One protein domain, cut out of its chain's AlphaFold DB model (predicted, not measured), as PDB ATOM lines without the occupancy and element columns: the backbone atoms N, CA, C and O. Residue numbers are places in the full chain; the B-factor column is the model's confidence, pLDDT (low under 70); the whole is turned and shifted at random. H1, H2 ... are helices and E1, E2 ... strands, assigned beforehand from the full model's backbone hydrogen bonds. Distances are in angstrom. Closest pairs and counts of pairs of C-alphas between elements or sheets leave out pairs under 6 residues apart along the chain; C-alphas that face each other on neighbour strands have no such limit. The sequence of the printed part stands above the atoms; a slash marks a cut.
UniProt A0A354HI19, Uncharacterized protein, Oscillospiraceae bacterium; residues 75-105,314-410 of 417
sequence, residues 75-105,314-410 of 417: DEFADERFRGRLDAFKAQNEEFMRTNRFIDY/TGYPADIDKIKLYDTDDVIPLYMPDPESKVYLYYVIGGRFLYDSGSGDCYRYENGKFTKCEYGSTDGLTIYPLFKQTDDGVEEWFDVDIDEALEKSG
ATOM      1  N   ASP A  75     301.177 412.223 459.762       87.00
ATOM      2  CA  ASP A  75     302.326 411.826 458.932       87.00
ATOM      3  C   ASP A  75     302.534 412.748 457.719       87.00
ATOM      4  O   ASP A  75     303.659 412.927 457.233       87.00
ATOM      5  N   GLU A  76     301.446 413.342 457.237       87.19
ATOM      6  CA  GLU A  76     301.437 414.207 456.065       87.19
ATOM      7  C   GLU A  76     301.657 415.666 456.445       87.19
ATOM      8  O   GLU A  76     302.440 416.341 455.777       87.19
ATOM      9  N   PHE A  77     300.997 416.122 457.514       89.94
ATOM     10  CA  PHE A  77     300.934 417.526 457.912       89.94
ATOM     11  C   PHE A  77     301.953 417.935 458.970       89.94
ATOM     12  O   PHE A  77     302.147 419.128 459.143       89.94
ATOM     13  N   ALA A  78     302.607 417.016 459.683       87.56
ATOM     14  CA  ALA A  78     303.542 417.391 460.741       87.56
ATOM     15  C   ALA A  78     304.714 418.249 460.226       87.56
ATOM     16  O   ALA A  78     305.481 417.828 459.347       87.56
ATOM     17  N   ASP A  79     304.894 419.412 460.858       85.19
ATOM     18  CA  ASP A  79     306.069 420.272 460.683       85.19
ATOM     19  C   ASP A  79     307.369 419.524 461.047       85.19
ATOM     20  O   ASP A  79     307.401 418.676 461.944       85.19
ATOM     21  N   GLU A  80     308.475 419.842 460.367       81.75
ATOM     22  CA  GLU A  80     309.772 419.177 460.553       81.75
ATOM     23  C   GLU A  80     310.262 419.190 462.011       81.75
ATOM     24  O   GLU A  80     310.826 418.200 462.487       81.75
ATOM     25  N   ARG A  81     309.980 420.264 462.758       76.56
ATOM     26  CA  ARG A  81     310.346 420.403 464.177       76.56
ATOM     27  C   ARG A  81     309.611 419.400 465.067       76.56
ATOM     28  O   ARG A  81     310.144 419.012 466.106       76.56
ATOM     29  N   PHE A  82     308.425 418.948 464.657       83.38
ATOM     30  CA  PHE A  82     307.676 417.907 465.358       83.38
ATOM     31  C   PHE A  82     308.106 416.494 464.996       83.38
ATOM     32  O   PHE A  82     307.974 415.592 465.820       83.38
ATOM     33  N   ARG A  83     308.616 416.268 463.781       83.75
ATOM     34  CA  ARG A  83     308.804 414.912 463.233       83.75
ATOM     35  C   ARG A  83     309.584 413.971 464.155       83.75
ATOM     36  O   ARG A  83     309.277 412.788 464.204       83.75
ATOM     37  N   GLY A  84     310.529 414.487 464.946       85.38
ATOM     38  CA  GLY A  84     311.270 413.696 465.939       85.38
ATOM     39  C   GLY A  84     310.438 413.141 467.109       85.38
ATOM     40  O   GLY A  84     310.911 412.252 467.811       85.38
ATOM     41  N   ARG A  85     309.220 413.647 467.334       86.94
ATOM     42  CA  ARG A  85     308.269 413.213 468.374       86.94
ATOM     43  C   ARG A  85     307.024 412.523 467.802       86.94
ATOM     44  O   ARG A  85     306.240 411.993 468.584       86.94
ATOM     45  N   LEU A  86     306.860 412.509 466.477       90.19
ATOM     46  CA  LEU A  86     305.654 412.033 465.796       90.19
ATOM     47  C   LEU A  86     305.286 410.593 466.183       90.19
ATOM     48  O   LEU A  86     304.145 410.339 466.551       90.19
ATOM     49  N   ASP A  87     306.253 409.671 466.186       90.94
ATOM     50  CA  ASP A  87     305.998 408.266 466.539       90.94
ATOM     51  C   ASP A  87     305.507 408.107 467.986       90.94
ATOM     52  O   ASP A  87     304.588 407.336 468.258       90.94
ATOM     53  N   ALA A  88     306.099 408.853 468.926       90.06
ATOM     54  CA  ALA A  88     305.708 408.807 470.334       90.06
ATOM     55  C   ALA A  88     304.312 409.406 470.553       90.06
ATOM     56  O   ALA A  88     303.517 408.848 471.305       90.06
ATOM     57  N   PHE A  89     304.009 410.508 469.865       90.31
ATOM     58  CA  PHE A  89     302.686 411.129 469.865       90.31
ATOM     59  C   PHE A  89     301.619 410.186 469.299       90.31
ATOM     60  O   PHE A  89     300.593 409.968 469.937       90.31
ATOM     61  N   LYS A  90     301.881 409.550 468.151       91.38
ATOM     62  CA  LYS A  90     300.959 408.569 467.561       91.38
ATOM     63  C   LYS A  90     300.720 407.393 468.496       91.38
ATOM     64  O   LYS A  90     299.571 407.055 468.739       91.38
ATOM     65  N   ALA A  91     301.776 406.828 469.081       91.88
ATOM     66  CA  ALA A  91     301.640 405.728 470.032       91.88
ATOM     67  C   ALA A  91     300.806 406.119 471.266       91.88
ATOM     68  O   ALA A  91     299.997 405.323 471.739       91.88
ATOM     69  N   GLN A  92     300.978 407.342 471.778       91.19
ATOM     70  CA  GLN A  92     300.176 407.865 472.885       91.19
ATOM     71  C   GLN A  92     298.700 408.013 472.498       91.19
ATOM     72  O   GLN A  92     297.828 407.588 473.258       91.19
ATOM     73  N   ASN A  93     298.420 408.589 471.329       92.00
ATOM     74  CA  ASN A  93     297.053 408.804 470.862       92.00
ATOM     75  C   ASN A  93     296.369 407.476 470.526       92.00
ATOM     76  O   ASN A  93     295.244 407.258 470.953       92.00
ATOM     77  N   GLU A  94     297.047 406.554 469.841       93.75
ATOM     78  CA  GLU A  94     296.536 405.207 469.553       93.75
ATOM     79  C   GLU A  94     296.185 404.457 470.842       93.75
ATOM     80  O   GLU A  94     295.117 403.849 470.939       93.75
ATOM     81  N   GLU A  95     297.043 404.532 471.862       94.69
ATOM     82  CA  GLU A  95     296.769 403.913 473.156       94.69
ATOM     83  C   GLU A  95     295.567 404.556 473.854       94.69
ATOM     84  O   GLU A  95     294.703 403.838 474.367       94.69
ATOM     85  N   PHE A  96     295.460 405.888 473.829       95.12
ATOM     86  CA  PHE A  96     294.303 406.599 474.373       95.12
ATOM     87  C   PHE A  96     293.014 406.218 473.635       95.12
ATOM     88  O   PHE A  96     292.040 405.812 474.266       95.12
ATOM     89  N   MET A  97     293.021 406.246 472.300       95.31
ATOM     90  CA  MET A  97     291.885 405.851 471.462       95.31
ATOM     91  C   MET A  97     291.466 404.399 471.715       95.31
ATOM     92  O   MET A  97     290.284 404.067 471.619       95.31
ATOM     93  N   ARG A  98     292.410 403.510 472.035       95.44
ATOM     94  CA  ARG A  98     292.140 402.094 472.314       95.44
ATOM     95  C   ARG A  98     291.570 401.852 473.713       95.44
ATOM     96  O   ARG A  98     290.816 400.895 473.891       95.44
ATOM     97  N   THR A  99     291.980 402.638 474.704       95.19
ATOM     98  CA  THR A  99     291.691 402.375 476.125       95.19
ATOM     99  C   THR A  99     290.592 403.252 476.705       95.19
ATOM    100  O   THR A  99     289.860 402.783 477.577       95.19
ATOM    101  N   ASN A 100     290.434 404.485 476.224       95.50
ATOM    102  CA  ASN A 100     289.411 405.391 476.723       95.50
ATOM    103  C   ASN A 100     288.007 404.965 476.265       95.50
ATOM    104  O   ASN A 100     287.801 404.551 475.121       95.50
ATOM    105  N   ARG A 101     287.016 405.113 477.149       93.56
ATOM    106  CA  ARG A 101     285.599 405.021 476.784       93.56
ATOM    107  C   ARG A 101     285.127 406.389 476.295       93.56
ATOM    108  O   ARG A 101     285.132 407.355 477.048       93.56
ATOM    109  N   PHE A 102     284.672 406.450 475.049       94.06
ATOM    110  CA  PHE A 102     284.056 407.645 474.473       94.06
ATOM    111  C   PHE A 102     282.557 407.601 474.755       94.06
ATOM    112  O   PHE A 102     281.892 406.636 474.382       94.06
ATOM    113  N   ILE A 103     282.035 408.607 475.452       92.25
ATOM    114  CA  ILE A 103     280.651 408.624 475.932       92.25
ATOM    115  C   ILE A 103     279.993 409.915 475.453       92.25
ATOM    116  O   ILE A 103     280.481 411.002 475.750       92.25
ATOM    117  N   ASP A 104     278.883 409.787 474.730       92.31
ATOM    118  CA  ASP A 104     277.990 410.905 474.434       92.31
ATOM    119  C   ASP A 104     277.104 411.167 475.660       92.31
ATOM    120  O   ASP A 104     276.088 410.507 475.879       92.31
ATOM    121  N   TYR A 105     277.569 412.059 476.531       92.00
ATOM    122  CA  TYR A 105     276.942 412.348 477.819       92.00
ATOM    123  C   TYR A 105     275.759 413.307 477.667       92.00
ATOM    124  O   TYR A 105     275.651 414.046 476.685       92.00
ATOM    125  N   THR A 314     295.157 419.595 472.043       81.81
ATOM    126  CA  THR A 314     296.012 420.671 471.529       81.81
ATOM    127  C   THR A 314     296.366 420.479 470.059       81.81
ATOM    128  O   THR A 314     296.698 421.453 469.381       81.81
ATOM    129  N   GLY A 315     296.259 419.247 469.553       86.44
ATOM    130  CA  GLY A 315     296.642 418.912 468.190       86.44
ATOM    131  C   GLY A 315     298.157 418.909 467.993       86.44
ATOM    132  O   GLY A 315     298.934 418.684 468.924       86.44
ATOM    133  N   TYR A 316     298.586 419.154 466.759       86.88
ATOM    134  CA  TYR A 316     299.995 419.224 466.384       86.88
ATOM    135  C   TYR A 316     300.234 420.305 465.315       86.88
ATOM    136  O   TYR A 316     299.380 420.535 464.463       86.88
ATOM    137  N   PRO A 317     301.391 420.987 465.326       87.19
ATOM    138  CA  PRO A 317     301.766 421.986 464.354       87.19
ATOM    139  C   PRO A 317     301.855 421.401 462.953       87.19
ATOM    140  O   PRO A 317     302.420 420.328 462.709       87.19
ATOM    141  N   ALA A 318     301.314 422.186 462.037       87.62
ATOM    142  CA  ALA A 318     301.140 421.844 460.651       87.62
ATOM    143  C   ALA A 318     302.193 422.528 459.770       87.62
ATOM    144  O   ALA A 318     302.522 423.702 459.950       87.62
ATOM    145  N   ASP A 319     302.691 421.786 458.790       87.62
ATOM    146  CA  ASP A 319     303.549 422.271 457.722       87.62
ATOM    147  C   ASP A 319     302.737 423.174 456.782       87.62
ATOM    148  O   ASP A 319     301.763 422.752 456.151       87.62
ATOM    149  N   ILE A 320     303.161 424.433 456.671       86.25
ATOM    150  CA  ILE A 320     302.497 425.441 455.845       86.25
ATOM    151  C   ILE A 320     302.438 425.057 454.364       86.25
ATOM    152  O   ILE A 320     301.466 425.388 453.682       86.25
ATOM    153  N   ASP A 321     303.441 424.348 453.845       85.75
ATOM    154  CA  ASP A 321     303.455 423.937 452.442       85.75
ATOM    155  C   ASP A 321     302.452 422.811 452.189       85.75
ATOM    156  O   ASP A 321     301.890 422.722 451.098       85.75
ATOM    157  N   LYS A 322     302.146 422.005 453.209       88.62
ATOM    158  CA  LYS A 322     301.073 421.008 453.144       88.62
ATOM    159  C   LYS A 322     299.698 421.648 453.179       88.62
ATOM    160  O   LYS A 322     298.844 421.259 452.389       88.62
ATOM    161  N   ILE A 323     299.513 422.677 454.003       88.88
ATOM    162  CA  ILE A 323     298.259 423.440 454.042       88.88
ATOM    163  C   ILE A 323     297.952 424.039 452.664       88.88
ATOM    164  O   ILE A 323     296.855 423.835 452.154       88.88
ATOM    165  N   LYS A 324     298.930 424.676 452.001       87.75
ATOM    166  CA  LYS A 324     298.757 425.249 450.646       87.75
ATOM    167  C   LYS A 324     298.302 424.238 449.599       87.75
ATOM    168  O   LYS A 324     297.590 424.597 448.673       87.75
ATOM    169  N   LEU A 325     298.759 422.990 449.702       88.12
ATOM    170  CA  LEU A 325     298.374 421.947 448.749       88.12
ATOM    171  C   LEU A 325     296.897 421.548 448.897       88.12
ATOM    172  O   LEU A 325     296.313 421.057 447.935       88.12
ATOM    173  N   TYR A 326     296.319 421.743 450.084       89.00
ATOM    174  CA  TYR A 326     294.957 421.332 450.429       89.00
ATOM    175  C   TYR A 326     293.972 422.505 450.429       89.00
ATOM    176  O   TYR A 326     292.780 422.299 450.217       89.00
ATOM    177  N   ASP A 327     294.450 423.734 450.630       88.75
ATOM    178  CA  ASP A 327     293.657 424.960 450.532       88.75
ATOM    179  C   ASP A 327     293.451 425.392 449.076       88.75
ATOM    180  O   ASP A 327     293.889 426.449 448.636       88.75
ATOM    181  N   THR A 328     292.791 424.543 448.288       86.06
ATOM    182  CA  THR A 328     292.594 424.780 446.848       86.06
ATOM    183  C   THR A 328     291.701 425.977 446.531       86.06
ATOM    184  O   THR A 328     291.667 426.423 445.385       86.06
ATOM    185  N   ASP A 329     290.935 426.440 447.520       88.12
ATOM    186  CA  ASP A 329     289.990 427.549 447.397       88.12
ATOM    187  C   ASP A 329     290.565 428.864 447.979       88.12
ATOM    188  O   ASP A 329     289.859 429.873 447.985       88.12
ATOM    189  N   ASP A 330     291.828 428.861 448.438       87.50
ATOM    190  CA  ASP A 330     292.543 429.999 449.041       87.50
ATOM    191  C   ASP A 330     291.757 430.676 450.188       87.50
ATOM    192  O   ASP A 330     291.680 431.910 450.277       87.50
ATOM    193  N   VAL A 331     291.124 429.885 451.065       88.88
ATOM    194  CA  VAL A 331     290.296 430.421 452.164       88.88
ATOM    195  C   VAL A 331     291.102 430.746 453.420       88.88
ATOM    196  O   VAL A 331     290.615 431.499 454.269       88.88
ATOM    197  N   ILE A 332     292.312 430.201 453.557       86.81
ATOM    198  CA  ILE A 332     293.174 430.413 454.718       86.81
ATOM    199  C   ILE A 332     294.155 431.554 454.398       86.81
ATOM    200  O   ILE A 332     294.986 431.436 453.496       86.81
ATOM    201  N   PRO A 333     294.137 432.673 455.146       82.38
ATOM    202  CA  PRO A 333     295.108 433.745 454.988       82.38
ATOM    203  C   PRO A 333     296.456 433.301 455.571       82.38
ATOM    204  O   PRO A 333     296.767 433.539 456.736       82.38
ATOM    205  N   LEU A 334     297.264 432.620 454.757       79.06
ATOM    206  CA  LEU A 334     298.536 432.060 455.201       79.06
ATOM    207  C   LEU A 334     299.576 433.153 455.492       79.06
ATOM    208  O   LEU A 334     300.077 433.825 454.588       79.06
ATOM    209  N   TYR A 335     299.958 433.279 456.760       69.75
ATOM    210  CA  TYR A 335     301.065 434.108 457.212       69.75
ATOM    211  C   TYR A 335     302.348 433.281 457.208       69.75
ATOM    212  O   TYR A 335     302.438 432.236 457.849       69.75
ATOM    213  N   MET A 336     303.371 433.755 456.497       62.59
ATOM    214  CA  MET A 336     304.705 433.178 456.626       62.59
ATOM    215  C   MET A 336     305.338 433.709 457.912       62.59
ATOM    216  O   MET A 336     305.557 434.921 458.003       62.59
ATOM    217  N   PRO A 337     305.621 432.853 458.910       58.44
ATOM    218  CA  PRO A 337     306.348 433.303 460.082       58.44
ATOM    219  C   PRO A 337     307.743 433.770 459.653       58.44
ATOM    220  O   PRO A 337     308.330 433.247 458.703       58.44
ATOM    221  N   ASP A 338     308.279 434.761 460.366       59.25
ATOM    222  CA  ASP A 338     309.709 435.067 460.324       59.25
ATOM    223  C   ASP A 338     310.488 433.747 460.526       59.25
ATOM    224  O   ASP A 338     310.144 433.005 461.448       59.25
ATOM    225  N   PRO A 339     311.501 433.412 459.703       55.09
ATOM    226  CA  PRO A 339     312.326 432.220 459.902       55.09
ATOM    227  C   PRO A 339     312.902 432.082 461.323       55.09
ATOM    228  O   PRO A 339     313.240 430.976 461.744       55.09
ATOM    229  N   GLU A 340     313.028 433.187 462.065       50.94
ATOM    230  CA  GLU A 340     313.488 433.207 463.459       50.94
ATOM    231  C   GLU A 340     312.351 433.068 464.495       50.94
ATOM    232  O   GLU A 340     312.609 432.826 465.679       50.94
ATOM    233  N   SER A 341     311.088 433.177 464.071       53.09
ATOM    234  CA  SER A 341     309.911 432.987 464.918       53.09
ATOM    235  C   SER A 341     309.742 431.512 465.278       53.09
ATOM    236  O   SER A 341     309.408 430.662 464.454       53.09
ATOM    237  N   LYS A 342     309.912 431.207 466.566       53.22
ATOM    238  CA  LYS A 342     309.588 429.892 467.138       53.22
ATOM    239  C   LYS A 342     308.087 429.673 467.348       53.22
ATOM    240  O   LYS A 342     307.714 428.629 467.868       53.22
ATOM    241  N   VAL A 343     307.237 430.632 466.982       60.22
ATOM    242  CA  VAL A 343     305.785 430.517 467.147       60.22
ATOM    243  C   VAL A 343     305.233 429.707 465.981       60.22
ATOM    244  O   VAL A 343     305.295 430.146 464.831       60.22
ATOM    245  N   TYR A 344     304.727 428.506 466.260       68.94
ATOM    246  CA  TYR A 344     303.964 427.748 465.273       68.94
ATOM    247  C   TYR A 344     302.623 428.449 465.054       68.94
ATOM    248  O   TYR A 344     301.884 428.709 466.008       68.94
ATOM    249  N   LEU A 345     302.337 428.782 463.797       77.06
ATOM    250  CA  LEU A 345     301.127 429.516 463.439       77.06
ATOM    251  C   LEU A 345     299.940 428.595 463.183       77.06
ATOM    252  O   LEU A 345     298.823 428.990 463.456       77.06
ATOM    253  N   TYR A 346     300.163 427.365 462.722       85.56
ATOM    254  CA  TYR A 346     299.080 426.477 462.306       85.56
ATOM    255  C   TYR A 346     299.138 425.148 463.039       85.56
ATOM    256  O   TYR A 346     300.216 424.568 463.148       85.56
ATOM    257  N   TYR A 347     297.986 424.655 463.485       87.06
ATOM    258  CA  TYR A 347     297.846 423.380 464.183       87.06
ATOM    259  C   TYR A 347     296.712 422.565 463.582       87.06
ATOM    260  O   TYR A 347     295.613 423.084 463.414       87.06
ATOM    261  N   VAL A 348     296.960 421.294 463.282       89.94
ATOM    262  CA  VAL A 348     295.898 420.340 462.972       89.94
ATOM    263  C   VAL A 348     295.389 419.737 464.272       89.94
ATOM    264  O   VAL A 348     296.182 419.322 465.116       89.94
ATOM    265  N   ILE A 349     294.068 419.702 464.422       88.56
ATOM    266  CA  ILE A 349     293.373 419.208 465.607       88.56
ATOM    267  C   ILE A 349     292.399 418.119 465.169       88.56
ATOM    268  O   ILE A 349     291.512 418.332 464.332       88.56
ATOM    269  N   GLY A 350     292.605 416.934 465.723       87.44
ATOM    270  CA  GLY A 350     291.779 415.749 465.591       87.44
ATOM    271  C   GLY A 350     291.491 415.284 464.174       87.44
ATOM    272  O   GLY A 350     290.426 414.735 463.906       87.44
ATOM    273  N   GLY A 351     292.420 415.560 463.257       88.62
ATOM    274  CA  GLY A 351     292.326 415.208 461.839       88.62
ATOM    275  C   GLY A 351     291.276 415.983 461.035       88.62
ATOM    276  O   GLY A 351     291.163 415.752 459.831       88.62
ATOM    277  N   ARG A 352     290.534 416.905 461.664       86.69
ATOM    278  CA  ARG A 352     289.372 417.585 461.065       86.69
ATOM    279  C   ARG A 352     289.472 419.105 461.070       86.69
ATOM    280  O   ARG A 352     288.830 419.759 460.250       86.69
ATOM    281  N   PHE A 353     290.270 419.675 461.966       87.81
ATOM    282  CA  PHE A 353     290.383 421.121 462.115       87.81
ATOM    283  C   PHE A 353     291.800 421.598 461.877       87.81
ATOM    284  O   PHE A 353     292.763 420.920 462.221       87.81
ATOM    285  N   LEU A 354     291.906 422.800 461.326       88.44
ATOM    286  CA  LEU A 354     293.123 423.585 461.285       88.44
ATOM    287  C   LEU A 354     292.896 424.861 462.099       88.44
ATOM    288  O   LEU A 354     291.966 425.616 461.826       88.44
ATOM    289  N   TYR A 355     293.736 425.106 463.095       85.38
ATOM    290  CA  TYR A 355     293.727 426.313 463.911       85.38
ATOM    291  C   TYR A 355     294.898 427.220 463.535       85.38
ATOM    292  O   TYR A 355     296.041 426.762 463.501       85.38
ATOM    293  N   ASP A 356     294.615 428.494 463.282       83.12
ATOM    294  CA  ASP A 356     295.593 429.555 463.052       83.12
ATOM    295  C   ASP A 356     295.785 430.369 464.340       83.12
ATOM    296  O   ASP A 356     294.942 431.178 464.720       83.12
ATOM    297  N   SER A 357     296.917 430.179 465.014       76.50
ATOM    298  CA  SER A 357     297.280 430.883 466.247       76.50
ATOM    299  C   SER A 357     297.632 432.358 466.033       76.50
ATOM    300  O   SER A 357     297.641 433.120 467.001       76.50
ATOM    301  N   GLY A 358     297.914 432.775 464.795       72.56
ATOM    302  CA  GLY A 358     298.194 434.165 464.449       72.56
ATOM    303  C   GLY A 358     296.928 435.013 464.361       72.56
ATOM    304  O   GLY A 358     296.917 436.147 464.845       72.56
ATOM    305  N   SER A 359     295.865 434.468 463.765       75.69
ATOM    306  CA  SER A 359     294.561 435.140 463.642       75.69
ATOM    307  C   SER A 359     293.560 434.752 464.736       75.69
ATOM    308  O   SER A 359     292.639 435.520 465.012       75.69
ATOM    309  N   GLY A 360     293.739 433.593 465.373       74.94
ATOM    310  CA  GLY A 360     292.739 432.971 466.242       74.94
ATOM    311  C   GLY A 360     291.589 432.317 465.465       74.94
ATOM    312  O   GLY A 360     290.542 432.042 466.047       74.94
ATOM    313  N   ASP A 361     291.740 432.113 464.155       80.12
ATOM    314  CA  ASP A 361     290.718 431.490 463.317       80.12
ATOM    315  C   ASP A 361     290.834 429.961 463.316       80.12
ATOM    316  O   ASP A 361     291.923 429.388 463.359       80.12
ATOM    317  N   CYS A 362     289.691 429.288 463.195       83.00
ATOM    318  CA  CYS A 362     289.616 427.843 463.011       83.00
ATOM    319  C   CYS A 362     288.970 427.522 461.658       83.00
ATOM    320  O   CYS A 362     288.061 428.225 461.214       83.00
ATOM    321  N   TYR A 363     289.432 426.458 461.008       86.00
ATOM    322  CA  TYR A 363     288.946 425.974 459.720       86.00
ATOM    323  C   TYR A 363     288.614 424.490 459.832       86.00
ATOM    324  O   TYR A 363     289.438 423.699 460.288       86.00
ATOM    325  N   ARG A 364     287.422 424.096 459.387       88.06
ATOM    326  CA  ARG A 364     287.019 422.695 459.245       88.06
ATOM    327  C   ARG A 364     287.459 422.178 457.884       88.06
ATOM    328  O   ARG A 364     287.221 422.844 456.878       88.06
ATOM    329  N   TYR A 365     288.064 421.000 457.850       88.88
ATOM    330  CA  TYR A 365     288.364 420.270 456.627       88.88
ATOM    331  C   TYR A 365     287.328 419.169 456.417       88.88
ATOM    332  O   TYR A 365     287.135 418.314 457.278       88.88
ATOM    333  N   GLU A 366     286.620 419.220 455.295       85.69
ATOM    334  CA  GLU A 366     285.560 418.269 454.979       85.69
ATOM    335  C   GLU A 366     285.371 418.183 453.464       85.69
ATOM    336  O   GLU A 366     285.389 419.195 452.762       85.69
ATOM    337  N   ASN A 367     285.186 416.968 452.938       84.62
ATOM    338  CA  ASN A 367     285.004 416.725 451.500       84.62
ATOM    339  C   ASN A 367     286.113 417.348 450.627       84.62
ATOM    340  O   ASN A 367     285.848 417.877 449.545       84.62
ATOM    341  N   GLY A 368     287.357 417.297 451.111       86.25
ATOM    342  CA  GLY A 368     288.523 417.795 450.391       86.25
ATOM    343  C   GLY A 368     288.720 419.311 450.438       86.25
ATOM    344  O   GLY A 368     289.560 419.814 449.697       86.25
ATOM    345  N   LYS A 369     287.946 420.047 451.248       89.12
ATOM    346  CA  LYS A 369     287.954 421.516 451.278       89.12
ATOM    347  C   LYS A 369     288.009 422.059 452.697       89.12
ATOM    348  O   LYS A 369     287.401 421.501 453.607       89.12
ATOM    349  N   PHE A 370     288.683 423.196 452.857       90.88
ATOM    350  CA  PHE A 370     288.615 423.987 454.079       90.88
ATOM    351  C   PHE A 370     287.405 424.920 454.066       90.88
ATOM    352  O   PHE A 370     287.022 425.476 453.039       90.88
ATOM    353  N   THR A 371     286.792 425.110 455.226       88.75
ATOM    354  CA  THR A 371     285.757 426.119 455.465       88.75
ATOM    355  C   THR A 371     286.030 426.773 456.807       88.75
ATOM    356  O   THR A 371     286.243 426.081 457.801       88.75
ATOM    357  N   LYS A 372     286.046 428.107 456.845       85.44
ATOM    358  CA  LYS A 372     286.250 428.852 458.089       85.44
ATOM    359  C   LYS A 372     285.092 428.585 459.057       85.44
ATOM    360  O   LYS A 372     283.932 428.698 458.669       85.44
ATOM    361  N   CYS A 373     285.414 428.248 460.300       78.44
ATOM    362  CA  CYS A 373     284.441 428.110 461.373       78.44
ATOM    363  C   CYS A 373     283.940 429.500 461.781       78.44
ATOM    364  O   CYS A 373     284.728 430.430 461.973       78.44
ATOM    365  N   GLU A 374     282.627 429.651 461.913       67.62
ATOM    366  CA  GLU A 374     282.033 430.884 462.416       67.62
ATOM    367  C   GLU A 374     282.147 430.957 463.942       67.62
ATOM    368  O   GLU A 374     281.860 430.003 464.663       67.62
ATOM    369  N   TYR A 375     282.543 432.127 464.443       54.28
ATOM    370  CA  TYR A 375     282.553 432.402 465.873       54.28
ATOM    371  C   TYR A 375     281.131 432.483 466.414       54.28
ATOM    372  O   TYR A 375     280.346 433.319 465.968       54.28
ATOM    373  N   GLY A 376     280.824 431.666 467.420       46.94
ATOM    374  CA  GLY A 376     279.563 431.763 468.153       46.94
ATOM    375  C   GLY A 376     278.313 431.428 467.332       46.94
ATOM    376  O   GLY A 376     277.214 431.713 467.801       46.94
ATOM    377  N   SER A 377     278.447 430.831 466.141       42.31
ATOM    378  CA  SER A 377     277.309 430.224 465.454       42.31
ATOM    379  C   SER A 377     277.243 428.729 465.767       42.31
ATOM    380  O   SER A 377     278.245 428.048 465.995       42.31
ATOM    381  N   THR A 378     276.016 428.231 465.858       39.75
ATOM    382  CA  THR A 378     275.609 426.899 466.330       39.75
ATOM    383  C   THR A 378     276.087 425.727 465.459       39.75
ATOM    384  O   THR A 378     275.677 424.595 465.701       39.75
ATOM    385  N   ASP A 379     276.990 425.971 464.506       44.41
ATOM    386  CA  ASP A 379     277.754 424.933 463.794       44.41
ATOM    387  C   ASP A 379     278.920 424.383 464.640       44.41
ATOM    388  O   ASP A 379     279.608 423.439 464.241       44.41
ATOM    389  N   GLY A 380     279.077 424.923 465.852       47.22
ATOM    390  CA  GLY A 380     279.229 424.072 467.020       47.22
ATOM    391  C   GLY A 380     280.653 423.753 467.412       47.22
ATOM    392  O   GLY A 380     280.851 422.672 467.917       47.22
ATOM    393  N   LEU A 381     281.633 424.636 467.232       51.50
ATOM    394  CA  LEU A 381     282.963 424.457 467.823       51.50
ATOM    395  C   LEU A 381     283.665 425.802 467.962       51.50
ATOM    396  O   LEU A 381     284.116 426.383 466.975       51.50
ATOM    397  N   THR A 382     283.842 426.252 469.196       51.72
ATOM    398  CA  THR A 382     284.936 427.172 469.484       51.72
ATOM    399  C   THR A 382     286.132 426.285 469.821       51.72
ATOM    400  O   THR A 382     286.126 425.614 470.850       51.72
ATOM    401  N   ILE A 383     287.108 426.190 468.914       56.09
ATOM    402  CA  ILE A 383     288.366 425.471 469.153       56.09
ATOM    403  C   ILE A 383     289.469 426.495 469.268       56.09
ATOM    404  O   ILE A 383     289.783 427.192 468.306       56.09
ATOM    405  N   TYR A 384     290.105 426.508 470.427       55.91
ATOM    406  CA  TYR A 384     291.405 427.119 470.585       55.91
ATOM    407  C   TYR A 384     292.289 426.135 471.343       55.91
ATOM    408  O   TYR A 384     291.938 425.705 472.442       55.91
ATOM    409  N   PRO A 385     293.431 425.729 470.786       51.31
ATOM    410  CA  PRO A 385     294.430 425.028 471.556       51.31
ATOM    411  C   PRO A 385     295.071 426.030 472.520       51.31
ATOM    412  O   PRO A 385     295.693 427.013 472.112       51.31
ATOM    413  N   LEU A 386     294.935 425.775 473.819       51.53
ATOM    414  CA  LEU A 386     295.790 426.404 474.817       51.53
ATOM    415  C   LEU A 386     296.963 425.466 475.075       51.53
ATOM    416  O   LEU A 386     296.789 424.341 475.540       51.53
ATOM    417  N   PHE A 387     298.163 425.940 474.766       52.78
ATOM    418  CA  PHE A 387     299.383 425.185 475.006       52.78
ATOM    419  C   PHE A 387     299.686 425.192 476.497       52.78
ATOM    420  O   PHE A 387     299.975 426.238 477.083       52.78
ATOM    421  N   LYS A 388     299.640 424.014 477.120       44.25
ATOM    422  CA  LYS A 388     300.226 423.837 478.442       44.25
ATOM    423  C   LYS A 388     301.739 423.784 478.264       44.25
ATOM    424  O   LYS A 388     302.285 422.791 477.786       44.25
ATOM    425  N   GLN A 389     302.404 424.880 478.611       42.31
ATOM    426  CA  GLN A 389     303.847 424.878 478.791       42.31
ATOM    427  C   GLN A 389     304.125 424.227 480.147       42.31
ATOM    428  O   GLN A 389     303.671 424.724 481.177       42.31
ATOM    429  N   THR A 390     304.798 423.082 480.152       47.03
ATOM    430  CA  THR A 390     305.206 422.425 481.398       47.03
ATOM    431  C   THR A 390     306.340 423.207 482.067       47.03
ATOM    432  O   THR A 390     307.004 424.035 481.437       47.03
ATOM    433  N   ASP A 391     306.590 422.946 483.353       42.66
ATOM    434  CA  ASP A 391     307.623 423.638 484.147       42.66
ATOM    435  C   ASP A 391     309.051 423.486 483.578       42.66
ATOM    436  O   ASP A 391     309.943 424.280 483.887       42.66
ATOM    437  N   ASP A 392     309.284 422.482 482.731       43.06
ATOM    438  CA  ASP A 392     310.532 422.248 481.995       43.06
ATOM    439  C   ASP A 392     310.542 422.869 480.581       43.06
ATOM    440  O   ASP A 392     311.510 422.707 479.833       43.06
ATOM    441  N   GLY A 393     309.503 423.628 480.226       44.56
ATOM    442  CA  GLY A 393     309.371 424.328 478.950       44.56
ATOM    443  C   GLY A 393     308.987 423.427 477.777       44.56
ATOM    444  O   GLY A 393     309.114 423.861 476.629       44.56
ATOM    445  N   VAL A 394     308.548 422.192 478.037       51.00
ATOM    446  CA  VAL A 394     308.056 421.271 477.011       51.00
ATOM    447  C   VAL A 394     306.586 421.582 476.723       51.00
ATOM    448  O   VAL A 394     305.766 421.786 477.611       51.00
ATOM    449  N   GLU A 395     306.229 421.646 475.448       64.94
ATOM    450  CA  GLU A 395     304.821 421.665 475.067       64.94
ATOM    451  C   GLU A 395     304.298 420.220 475.065       64.94
ATOM    452  O   GLU A 395     304.863 419.333 474.398       64.94
ATOM    453  N   GLU A 396     303.242 419.976 475.841       71.81
ATOM    454  CA  GLU A 396     302.486 418.722 475.815       71.81
ATOM    455  C   GLU A 396     301.482 418.749 474.666       71.81
ATOM    456  O   GLU A 396     300.603 419.612 474.591       71.81
ATOM    457  N   TRP A 397     301.661 417.822 473.728       83.25
ATOM    458  CA  TRP A 397     300.814 417.700 472.550       83.25
ATOM    459  C   TRP A 397     299.963 416.459 472.728       83.25
ATOM    460  O   TRP A 397     300.496 415.369 472.941       83.25
ATOM    461  N   PHE A 398     298.654 416.641 472.676       87.75
ATOM    462  CA  PHE A 398     297.681 415.574 472.809       87.75
ATOM    463  C   PHE A 398     296.602 415.786 471.765       87.75
ATOM    464  O   PHE A 398     296.128 416.908 471.561       87.75
ATOM    465  N   ASP A 399     296.236 414.705 471.093       90.12
ATOM    466  CA  ASP A 399     295.222 414.747 470.059       90.12
ATOM    467  C   ASP A 399     294.411 413.456 470.039       90.12
ATOM    468  O   ASP A 399     294.800 412.434 470.611       90.12
ATOM    469  N   VAL A 400     293.265 413.512 469.377       90.75
ATOM    470  CA  VAL A 400     292.321 412.400 469.253       90.75
ATOM    471  C   VAL A 400     291.710 412.435 467.865       90.75
ATOM    472  O   VAL A 400     291.308 413.498 467.413       90.75
ATOM    473  N   ASP A 401     291.600 411.295 467.182       92.06
ATOM    474  CA  ASP A 401     290.841 411.256 465.926       92.06
ATOM    475  C   ASP A 401     289.365 411.539 466.249       92.06
ATOM    476  O   ASP A 401     288.695 410.735 466.904       92.06
ATOM    477  N   ILE A 402     288.882 412.719 465.843       89.56
ATOM    478  CA  ILE A 402     287.549 413.207 466.211       89.56
ATOM    479  C   ILE A 402     286.468 412.302 465.629       89.56
ATOM    480  O   ILE A 402     285.516 411.970 466.331       89.56
ATOM    481  N   ASP A 403     286.615 411.858 464.383       88.50
ATOM    482  CA  ASP A 403     285.595 411.030 463.741       88.50
ATOM    483  C   ASP A 403     285.546 409.634 464.368       88.50
ATOM    484  O   ASP A 403     284.461 409.120 464.632       88.50
ATOM    485  N   GLU A 404     286.703 409.045 464.684       92.56
ATOM    486  CA  GLU A 404     286.754 407.753 465.379       92.56
ATOM    487  C   GLU A 404     286.186 407.855 466.807       92.56
ATOM    488  O   GLU A 404     285.482 406.954 467.265       92.56
ATOM    489  N   ALA A 405     286.450 408.951 467.525       92.38
ATOM    490  CA  ALA A 405     285.896 409.199 468.858       92.38
ATOM    491  C   ALA A 405     284.361 409.334 468.835       92.38
ATOM    492  O   ALA A 405     283.658 408.779 469.689       92.38
ATOM    493  N   LEU A 406     283.824 410.031 467.834       90.31
ATOM    494  CA  LEU A 406     282.381 410.171 467.628       90.31
ATOM    495  C   LEU A 406     281.742 408.841 467.228       90.31
ATOM    496  O   LEU A 406     280.723 408.459 467.797       90.31
ATOM    497  N   GLU A 407     282.377 408.085 466.330       91.50
ATOM    498  CA  GLU A 407     281.920 406.744 465.958       91.50
ATOM    499  C   GLU A 407     281.863 405.820 467.184       91.50
ATOM    500  O   GLU A 407     280.854 405.149 467.411       91.50
ATOM    501  N   LYS A 408     282.908 405.829 468.021       93.19
ATOM    502  CA  LYS A 408     282.971 405.023 469.251       93.19
ATOM    503  C   LYS A 408     281.945 405.428 470.301       93.19
ATOM    504  O   LYS A 408     281.467 404.557 471.025       93.19
ATOM    505  N   SER A 409     281.624 406.716 470.401       90.25
ATOM    506  CA  SER A 409     280.577 407.200 471.312       90.25
ATOM    507  C   SER A 409     279.164 406.995 470.767       90.25
ATOM    508  O   SER A 409     278.210 407.019 471.541       90.25
ATOM    509  N   GLY A 410     279.018 406.770 469.457       84.94
ATOM    510  CA  GLY A 410     277.726 406.759 468.771       84.94
ATOM    511  C   GLY A 410     277.123 408.155 468.574       84.94
ATOM    512  O   GLY A 410     275.965 408.253 468.164       84.94
TER     513      GLY A 410
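What this domain is: This is residues 75 to 105 and 314 to 410 of the 417 residues of an uncharacterized protein of Oscillospiraceae bacterium (UniProt A0A354HI19). With little regular structure, a small twisted sheet sits amid long loops; H3 grazes it, and H2 and H4 lie off it, running the same way. The 128 printed residues, under half in named elements, are mixed: H1 H2 H3 E1 E2 E3 E4 H4. The sheet E1 E2 E3 E4 is a meander, each strand antiparallel to its neighbour before. The printed part as a whole is compact, with a radius of gyration of the C-alphas of 15.1 A, and its C-alphas span 41 by 38 by 25 A.

Where its parts are: H1 is residues 80 to 83, from C-alpha 80 (309.772, 419.177, 460.553); H2 86 to 99, 19.9 A; H3 320 to 326; E1 346 to 349; E2 353 to 356; E3 361 to 366, 16.5 A; E4 369 to 372; H4 402 to 409, to C-alpha 409 (280.577, 407.200, 471.312).

How they stand to each other: H1 and H2 meet only through their link. H3 only grazes the sheet; its closest C-alphas to E4 are Tyr 326 and Lys 369, 7.1 A. Within hydrogen-bond range across the hairpins are N 347 and O 355, 2.9 A, N 354 and O 363, 2.8 A, and N 364 and O 371, 2.8 A. H2 and H4 are close but not clearly touching, closest C-alphas Met 97 and Ala 405, 7.3 A, at a shallow tilt of 18 degrees. In H2, H3 and H4 every O i to N i+4 pair is within range; H1 is too short for one.

The domain as a whole: Residues 106 to 313 are not printed, a gap of 21.7 A between C-alphas 105 and 314. Links H3 to E1 and E4 to H4 are long. pLDDT is under 70 at residues 335 to 344 and 374 to 395.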